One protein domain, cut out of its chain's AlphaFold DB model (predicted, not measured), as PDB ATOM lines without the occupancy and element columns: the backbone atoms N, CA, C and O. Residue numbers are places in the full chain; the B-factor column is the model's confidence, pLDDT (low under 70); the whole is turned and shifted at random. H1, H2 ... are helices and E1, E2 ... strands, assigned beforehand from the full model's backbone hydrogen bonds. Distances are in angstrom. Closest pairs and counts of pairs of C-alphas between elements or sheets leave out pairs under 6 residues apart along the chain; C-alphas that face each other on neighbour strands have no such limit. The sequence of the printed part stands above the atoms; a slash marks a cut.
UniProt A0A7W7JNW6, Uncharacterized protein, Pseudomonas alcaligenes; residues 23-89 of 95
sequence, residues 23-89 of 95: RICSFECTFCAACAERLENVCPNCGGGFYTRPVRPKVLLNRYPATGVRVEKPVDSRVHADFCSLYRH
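Overview. This is residues 23 to 89 of the 95 residues of an uncharacterized protein of Pseudomonas alcaligenes (UniProt A0A7W7JNW6). This domain has little regular structure: helix H2 stands at one end, strand E1 and short helix H1 lie between it and the far end, and the long stretch 39 to 76 runs out there and folds back to H2. At its far end residues 57 to 63 stick out free. The printed part has 67 residues, of which the named elements E1, H1 and H2, in that order, hold only 20, and the class is mostly helix. The whole is loose, with a radius of gyration of the C-alphas of 13.8 A, and only just elongated at 43 by 21 by 18 A.

Arrangement. Start at H2, residues 77 to 87, which is apart from H1, residues 33 to 38, and from E1, residues 30 to 32. E1 and H1 meet only through their tight link, with 0 residues between them. E1 pairs with no named strand. In H1 and H2 every O i to N i+4 pair is within hydrogen-bond range.

Along the chain. Find C-alpha 77 at (71.108, 76.029, -17.045); from there H2 runs 15.0 A to C-alpha 87 at (84.466, 77.565, -10.334). E1 begins at C-alpha 30, (83.449, 73.109, -28.414), and spans 7.1 A; H1 spans 8.7 A.

Size, cuts and confidence. The C-alphas of Val 59 and Ser 85, 42.8 A apart, are the two farthest apart. The link from H1 to H2 is long, with 38 residues. The printed part has no cut, and no printed residue has a pLDDT under 70.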
ATOM      1  N   ARG A  23      86.402  77.884 -29.240       98.44
ATOM      2  CA  ARG A  23      86.857  77.671 -27.874       98.44
ATOM      3  C   ARG A  23      86.649  76.210 -27.509       98.44
ATOM      4  O   ARG A  23      85.669  75.606 -27.937       98.44
ATOM      5  N   ILE A  24      87.592  75.645 -26.766       98.12
ATOM      6  CA  ILE A  24      87.636  74.223 -26.429       98.12
ATOM      7  C   ILE A  24      88.046  74.034 -24.961       98.12
ATOM      8  O   ILE A  24      88.842  74.820 -24.444       98.12
ATOM      9  N   CYS A  25      87.515  73.005 -24.297       97.12
ATOM     10  CA  CYS A  25      88.013  72.524 -23.000       97.12
ATOM     11  C   CYS A  25      88.863  71.242 -23.161       97.12
ATOM     12  O   CYS A  25      89.012  70.719 -24.264       97.12
ATOM     13  N   SER A  26      89.394  70.686 -22.069       95.75
ATOM     14  CA  SER A  26      90.208  69.453 -22.098       95.75
ATOM     15  C   SER A  26      89.482  68.219 -22.659       95.75
ATOM     16  O   SER A  26      90.125  67.341 -23.226       95.75
ATOM     17  N   PHE A  27      88.151  68.173 -22.554       96.12
ATOM     18  CA  PHE A  27      87.295  67.107 -23.095       96.12
ATOM     19  C   PHE A  27      86.765  67.400 -24.504       96.12
ATOM     20  O   PHE A  27      85.844  66.739 -24.984       96.12
ATOM     21  N   GLU A  28      87.312  68.424 -25.160       96.81
ATOM     22  CA  GLU A  28      86.918  68.835 -26.505       96.81
ATOM     23  C   GLU A  28      85.463  69.339 -26.629       96.81
ATOM     24  O   GLU A  28      84.915  69.449 -27.728       96.81
ATOM     25  N   CYS A  29      84.838  69.756 -25.519       97.62
ATOM     26  CA  CYS A  29      83.590  70.518 -25.604       97.62
ATOM     27  C   CYS A  29      83.847  71.828 -26.352       97.62
ATOM     28  O   CYS A  29      84.701  72.615 -25.939       97.62
ATOM     29  N   THR A  30      83.143  72.035 -27.463       97.69
ATOM     30  CA  THR A  30      83.449  73.109 -28.414       97.69
ATOM     31  C   THR A  30      82.365  74.181 -28.420       97.69
ATOM     32  O   THR A  30      81.199  73.909 -28.697       97.69
ATOM     33  N   PHE A  31      82.754  75.433 -28.184       98.12
ATOM     34  CA  PHE A  31      81.853  76.588 -28.194       98.12
ATOM     35  C   PHE A  31      82.433  77.718 -29.043       98.12
ATOM     36  O   PHE A  31      83.640  77.793 -29.260       98.12
ATOM     37  N   CYS A  32      81.587  78.614 -29.551       98.12
ATOM     38  CA  CYS A  32      82.082  79.860 -30.133       98.12
ATOM     39  C   CYS A  32      82.478  80.840 -29.017       98.12
ATOM     40  O   CYS A  32      81.977  80.735 -27.897       98.12
ATOM     41  N   ALA A  33      83.340  81.811 -29.328       98.38
ATOM     42  CA  ALA A  33      83.815  82.811 -28.370       98.38
ATOM     43  C   ALA A  33      82.669  83.499 -27.599       98.38
ATOM     44  O   ALA A  33      82.717  83.557 -26.377       98.38
ATOM     45  N   ALA A  34      81.599  83.901 -28.293       98.25
ATOM     46  CA  ALA A  34      80.435  84.538 -27.670       98.25
ATOM     47  C   ALA A  34      79.683  83.615 -26.689       98.25
ATOM     48  O   ALA A  34      79.216  84.062 -25.645       98.25
ATOM     49  N   CYS A  35      79.556  82.319 -26.998       97.62
ATOM     50  CA  CYS A  35      78.948  81.364 -26.067       97.62
ATOM     51  C   CYS A  35      79.861  81.111 -24.865       97.62
ATOM     52  O   CYS A  35      79.370  81.093 -23.746       97.62
ATOM     53  N   ALA A  36      81.170  80.956 -25.077       97.69
ATOM     54  CA  ALA A  36      82.131  80.774 -23.989       97.69
ATOM     55  C   ALA A  36      82.167  81.974 -23.021       97.69
ATOM     56  O   ALA A  36      82.266  81.771 -21.813       97.69
ATOM     57  N   GLU A  37      82.038  83.202 -23.534       97.12
ATOM     58  CA  GLU A  37      81.936  84.421 -22.721       97.12
ATOM     59  C   GLU A  37      80.649  84.444 -21.889       97.12
ATOM     60  O   GLU A  37      80.695  84.648 -20.680       97.12
ATOM     61  N   ARG A  38      79.500  84.126 -22.503       97.19
ATOM     62  CA  ARG A  38      78.215  83.993 -21.791       97.19
ATOM     63  C   ARG A  38      78.209  82.892 -20.731       97.19
ATOM     64  O   ARG A  38      77.365  82.920 -19.845       97.19
ATOM     65  N   LEU A  39      79.099  81.914 -20.860       97.12
ATOM     66  CA  LEU A  39      79.277  80.813 -19.919       97.12
ATOM     67  C   LEU A  39      80.322  81.140 -18.832       97.12
ATOM     68  O   LEU A  39      80.725  80.234 -18.108       97.12
ATOM     69  N   GLU A  40      80.777  82.397 -18.729       96.81
ATOM     70  CA  GLU A  40      81.702  82.902 -17.696       96.81
ATOM     71  C   GLU A  40      83.011  82.101 -17.595       96.81
ATOM     72  O   GLU A  40      83.564  81.888 -16.518       96.81
ATOM     73  N   ASN A  41      83.519  81.616 -18.734       96.62
ATOM     74  CA  ASN A  41      84.689  80.737 -18.779       96.62
ATOM     75  C   ASN A  41      84.535  79.442 -17.945       96.62
ATOM     76  O   ASN A  41      85.524  78.886 -17.464       96.62
ATOM     77  N   VAL A  42      83.305  78.949 -17.772       98.00
ATOM     78  CA  VAL A  42      82.975  77.687 -17.095       98.00
ATOM     79  C   VAL A  42      82.231  76.776 -18.065       98.00
ATOM     80  O   VAL A  42      81.130  77.078 -18.525       98.00
ATOM     81  N   CYS A  43      82.832  75.636 -18.391       97.56
ATOM     82  CA  CYS A  43      82.244  74.667 -19.299       97.56
ATOM     83  C   CYS A  43      80.977  74.049 -18.687       97.56
ATOM     84  O   CYS A  43      81.070  73.416 -17.635       97.56
ATOM     85  N   PRO A  44      79.812  74.121 -19.353       97.56
ATOM     86  CA  PRO A  44      78.561  73.589 -18.811       97.56
ATOM     87  C   PRO A  44      78.536  72.058 -18.759       97.56
ATOM     88  O   PRO A  44      77.713  71.482 -18.061       97.56
ATOM     89  N   ASN A  45      79.449  71.396 -19.475       96.12
ATOM     90  CA  ASN A  45      79.528  69.940 -19.529       96.12
ATOM     91  C   ASN A  45      80.511  69.343 -18.506       96.12
ATOM     92  O   ASN A  45      80.413  68.155 -18.214       96.12
ATOM     93  N   CYS A  46      81.498  70.111 -18.023       95.44
ATOM     94  CA  CYS A  46      82.562  69.571 -17.164       95.44
ATOM     95  C   CYS A  46      83.134  70.533 -16.106       95.44
ATOM     96  O   CYS A  46      84.069  70.152 -15.412       95.44
ATOM     97  N   GLY A  47      82.671  71.783 -16.016       96.25
ATOM     98  CA  GLY A  47      83.191  72.802 -15.088       96.25
ATOM     99  C   GLY A  47      84.559  73.412 -15.452       96.25
ATOM    100  O   GLY A  47      84.939  74.457 -14.923       96.25
ATOM    101  N   GLY A  48      85.292  72.813 -16.396       96.62
ATOM    102  CA  GLY A  48      86.608  73.289 -16.840       96.62
ATOM    103  C   GLY A  48      86.586  74.638 -17.573       96.62
ATOM    104  O   GLY A  48      85.529  75.174 -17.898       96.62
ATOM    105  N   GLY A  49      87.766  75.196 -17.844       97.12
ATOM    106  CA  GLY A  49      87.910  76.453 -18.590       97.12
ATOM    107  C   GLY A  49      87.830  76.294 -20.107       97.12
ATOM    108  O   GLY A  49      87.935  75.188 -20.647       97.12
ATOM    109  N   PHE A  50      87.692  77.425 -20.795       97.88
ATOM    110  CA  PHE A  50      87.763  77.527 -22.244       97.88
ATOM    111  C   PHE A  50      89.073  78.165 -22.694       97.88
ATOM    112  O   PHE A  50      89.478  79.220 -22.215       97.88
ATOM    113  N   TYR A  51      89.684  77.561 -23.706       97.75
ATOM    114  CA  TYR A  51      90.855  78.104 -24.388       97.75
ATOM    115  C   TYR A  51      90.595  78.196 -25.885       97.75
ATOM    116  O   TYR A  51      89.708  77.527 -26.417       97.75
ATOM    117  N   THR A  52      91.368  79.018 -26.593       98.12
ATOM    118  CA  THR A  52      91.337  79.044 -28.060       98.12
ATOM    119  C   THR A  52      91.670  77.662 -28.607       98.12
ATOM    120  O   THR A  52      92.690  77.074 -28.245       98.12
ATOM    121  N   ARG A  53      90.813  77.131 -29.486       98.06
ATOM    122  CA  ARG A  53      91.047  75.819 -30.087       98.06
ATOM    123  C   ARG A  53      92.283  75.870 -30.992       98.06
ATOM    124  O   ARG A  53      92.308  76.694 -31.907       98.06
ATOM    125  N   PRO A  54      93.272  74.977 -30.809       97.12
ATOM    126  CA  PRO A  54      94.410  74.891 -31.715       97.12
ATOM    127  C   PRO A  54      93.973  74.652 -33.165       97.12
ATOM    128  O   PRO A  54      93.133  73.792 -33.441       97.12
ATOM    129  N   VAL A  55      94.567  75.396 -34.099       96.44
ATOM    130  CA  VAL A  55      94.292  75.260 -35.534       96.44
ATOM    131  C   VAL A  55      95.204  74.196 -36.137       96.44
ATOM    132  O   VAL A  55      96.426  74.265 -36.013       96.44
ATOM    133  N   ARG A  56      94.619  73.223 -36.845       95.44
ATOM    134  CA  ARG A  56      95.396  72.245 -37.617       95.44
ATOM    135  C   ARG A  56      95.910  72.879 -38.915       95.44
ATOM    136  O   ARG A  56      95.101  73.430 -39.665       95.44
ATOM    137  N   PRO A  57      97.216  72.771 -39.226       96.38
ATOM    138  CA  PRO A  57      97.764  73.252 -40.490       96.38
ATOM    139  C   PRO A  57      97.029  72.668 -41.698       96.38
ATOM    140  O   PRO A  57      96.758  71.467 -41.744       96.38
ATOM    141  N   LYS A  58      96.758  73.505 -42.709       96.00
ATOM    142  CA  LYS A  58      95.973  73.114 -43.894       96.00
ATOM    143  C   LYS A  58      96.537  71.879 -44.604       96.00
ATOM    144  O   LYS A  58      95.779  70.983 -44.955       96.00
ATOM    145  N   VAL A  59      97.861  71.799 -44.741       97.00
ATOM    146  CA  VAL A  59      98.560  70.672 -45.392       97.00
ATOM    147  C   VAL A  59      98.340  69.331 -44.687       97.00
ATOM    148  O   VAL A  59      98.413  68.282 -45.317       97.00
ATOM    149  N   LEU A  60      98.034  69.350 -43.385       97.19
ATOM    150  CA  LEU A  60      97.799  68.145 -42.595       97.19
ATOM    151  C   LEU A  60      96.334  67.704 -42.598       97.19
ATOM    152  O   LEU A  60      96.072  66.569 -42.218       97.19
ATOM    153  N   LEU A  61      95.383  68.533 -43.047       95.81
ATOM    154  CA  LEU A  61      93.956  68.179 -43.032       95.81
ATOM    155  C   LEU A  61      93.614  67.007 -43.959       95.81
ATOM    156  O   LEU A  61      92.681  66.274 -43.661       95.81
ATOM    157  N   ASN A  62      94.373  66.791 -45.034       95.38
ATOM    158  CA  ASN A  62      94.150  65.641 -45.913       95.38
ATOM    159  C   ASN A  62      94.534  64.312 -45.237       95.38
ATOM    160  O   ASN A  62      93.849  63.308 -45.379       95.38
ATOM    161  N   ARG A  63      95.632  64.311 -44.469       96.81
ATOM    162  CA  ARG A  63      96.123  63.122 -43.753       96.81
ATOM    163  C   ARG A  63      95.424  62.917 -42.407       96.81
ATOM    164  O   ARG A  63      95.278  61.792 -41.945       96.81
ATOM    165  N   TYR A  64      95.024  64.016 -41.780       96.56
ATOM    166  CA  TYR A  64      94.459  64.089 -40.441       96.56
ATOM    167  C   TYR A  64      93.206  64.976 -40.479       96.56
ATOM    168  O   TYR A  64      93.245  66.129 -40.022       96.56
ATOM    169  N   PRO A  65      92.102  64.486 -41.065       96.06
ATOM    170  CA  PRO A  65      90.899  65.285 -41.239       96.06
ATOM    171  C   PRO A  65      90.291  65.687 -39.895       96.06
ATOM    172  O   PRO A  65      90.471  65.031 -38.867       96.06
ATOM    173  N   ALA A  66      89.607  66.825 -39.898       96.75
ATOM    174  CA  ALA A  66      88.685  67.162 -38.824       96.75
ATOM    175  C   ALA A  66      87.442  66.276 -38.921       96.75
ATOM    176  O   ALA A  66      87.064  65.851 -40.014       96.75
ATOM    177  N   THR A  67      86.793  66.025 -37.791       96.19
ATOM    178  CA  THR A  67      85.525  65.308 -37.776       96.19
ATOM    179  C   THR A  67      84.433  66.140 -38.447       96.19
ATOM    180  O   THR A  67      84.330  67.351 -38.246       96.19
ATOM    181  N   GLY A  68      83.593  65.480 -39.246       93.56
ATOM    182  CA  GLY A  68      82.335  66.053 -39.733       93.56
ATOM    183  C   GLY A  68      81.188  65.905 -38.729       93.56
ATOM    184  O   GLY A  68      80.111  66.460 -38.943       93.56
ATOM    185  N   VAL A  69      81.404  65.158 -37.641       93.75
ATOM    186  CA  VAL A  69      80.376  64.859 -36.644       93.75
ATOM    187  C   VAL A  69      80.107  66.097 -35.802       93.75
ATOM    188  O   VAL A  69      80.997  66.618 -35.130       93.75
ATOM    189  N   ARG A  70      78.856  66.556 -35.824       93.56
ATOM    190  CA  ARG A  70      78.374  67.584 -34.905       93.56
ATOM    191  C   ARG A  70      78.047  66.939 -33.569       93.56
ATOM    192  O   ARG A  70      77.385  65.908 -33.522       93.56
ATOM    193  N   VAL A  71      78.499  67.576 -32.501       90.75
ATOM    194  CA  VAL A  71      78.043  67.284 -31.148       90.75
ATOM    195  C   VAL A  71      77.157  68.453 -30.759       90.75
ATOM    196  O   VAL A  71      77.569  69.604 -30.873       90.75
ATOM    197  N   GLU A  72      75.929  68.158 -30.363       83.38
ATOM    198  CA  GLU A  72      74.990  69.149 -29.857       83.38
ATOM    199  C   GLU A  72      74.609  68.705 -28.452       83.38
ATOM    200  O   GLU A  72      74.078  67.612 -28.246       83.38
ATOM    201  N   LYS A  73      74.971  69.529 -27.471       86.19
ATOM    202  CA  LYS A  73      74.645  69.316 -26.066       86.19
ATOM    203  C   LYS A  73      74.011  70.606 -25.570       86.19
ATOM    204  O   LYS A  73      74.744  71.572 -25.343       86.19
ATOM    205  N   PRO A  74      72.672  70.660 -25.458       85.50
ATOM    206  CA  PRO A  74      72.019  71.852 -24.949       85.50
ATOM    207  C   PRO A  74      72.559  72.164 -23.553       85.50
ATOM    208  O   PRO A  74      72.772  71.267 -22.739       85.50
ATOM    209  N   VAL A  75      72.810  73.448 -23.304       93.94
ATOM    210  CA  VAL A  75      73.291  73.919 -22.006       93.94
ATOM    211  C   VAL A  75      72.169  73.733 -20.992       93.94
ATOM    212  O   VAL A  75      71.165  74.442 -21.044       93.94
ATOM    213  N   ASP A  76      72.347  72.794 -20.068       95.88
ATOM    214  CA  ASP A  76      71.491  72.697 -18.891       95.88
ATOM    215  C   ASP A  76      71.831  73.858 -17.949       95.88
ATOM    216  O   ASP A  76      72.922  73.922 -17.375       95.88
ATOM    217  N   SER A  77      70.905  74.807 -17.824       94.56
ATOM    218  CA  SER A  77      71.108  76.029 -17.045       94.56
ATOM    219  C   SER A  77      71.275  75.765 -15.553       94.56
ATOM    220  O   SER A  77      71.982  76.518 -14.885       94.56
ATOM    221  N   ARG A  78      70.658  74.704 -15.022       97.00
ATOM    222  CA  ARG A  78      70.767  74.356 -13.604       97.00
ATOM    223  C   ARG A  78      72.149  73.790 -13.310       97.00
ATOM    224  O   ARG A  78      72.833  74.293 -12.428       97.00
ATOM    225  N   VAL A  79      72.581  72.811 -14.103       96.56
ATOM    226  CA  VAL A  79      73.912  72.202 -13.957       96.56
ATOM    227  C   VAL A  79      75.018  73.235 -14.181       96.56
ATOM    228  O   VAL A  79      76.006  73.273 -13.448       96.56
ATOM    229  N   HIS A  80      74.858  74.119 -15.171       97.31
ATOM    230  CA  HIS A  80      75.831  75.184 -15.415       97.31
ATOM    231  C   HIS A  80      75.899  76.191 -14.261       97.31
ATOM    232  O   HIS A  80      77.001  76.599 -13.898       97.31
ATOM    233  N   ALA A  81      74.769  76.542 -13.639       97.62
ATOM    234  CA  ALA A  81      74.753  77.407 -12.458       97.62
ATOM    235  C   ALA A  81      75.486  76.775 -11.261       97.62
ATOM    236  O   ALA A  81      76.222  77.475 -10.556       97.62
ATOM    237  N   ASP A  82      75.349  75.460 -11.070       98.00
ATOM    238  CA  ASP A  82      76.084  74.721 -10.039       98.00
ATOM    239  C   ASP A  82      77.600  74.799 -10.296       98.00
ATOM    240  O   ASP A  82      78.364  75.196  -9.414       98.00
ATOM    241  N   PHE A  83      78.051  74.541 -11.531       97.69
ATOM    242  CA  PHE A  83      79.467  74.696 -11.889       97.69
ATOM    243  C   PHE A  83      79.971  76.134 -11.747       97.69
ATOM    244  O   PHE A  83      81.088  76.348 -11.273       97.69
ATOM    245  N   CYS A  84      79.173  77.130 -12.130       97.56
ATOM    246  CA  CYS A  84      79.548  78.534 -11.976       97.56
ATOM    247  C   CYS A  84      79.731  78.904 -10.507       97.56
ATOM    248  O   CYS A  84      80.688  79.599 -10.170       97.56
ATOM    249  N   SER A  85      78.855  78.410  -9.633       97.56
ATOM    250  CA  SER A  85      78.943  78.649  -8.191       97.56
ATOM    251  C   SER A  85      80.243  78.107  -7.597       97.56
ATOM    252  O   SER A  85      80.805  78.730  -6.700       97.56
ATOM    253  N   LEU A  86      80.747  76.990  -8.129       96.69
ATOM    254  CA  LEU A  86      81.995  76.371  -7.685       96.69
ATOM    255  C   LEU A  86      83.244  77.037  -8.280       96.69
ATOM    256  O   LEU A  86      84.225  77.239  -7.569       96.69
ATOM    257  N   TYR A  87      83.224  77.380  -9.573       97.12
ATOM    258  CA  TYR A  87      84.466  77.565 -10.334       97.12
ATOM    259  C   TYR A  87      84.655  78.918 -11.025       97.12
ATOM    260  O   TYR A  87      85.766  79.203 -11.472       97.12
ATOM    261  N   ARG A  88      83.627  79.771 -11.143       95.31
ATOM    262  CA  ARG A  88      83.728  81.003 -11.962       95.31
ATOM    263  C   ARG A  88      84.798  81.989 -11.483       95.31
ATOM    264  O   ARG A  88      85.372  82.712 -12.285       95.31
ATOM    265  N   HIS A  89      85.086  81.981 -10.181       95.50
ATOM    266  CA  HIS A  89      86.078  82.855  -9.536       95.50
ATOM    267  C   HIS A  89      87.455  82.200  -9.396       95.50
ATOM    268  O   HIS A  89      88.334  82.735  -8.726       95.50
TER     269      HIS A  89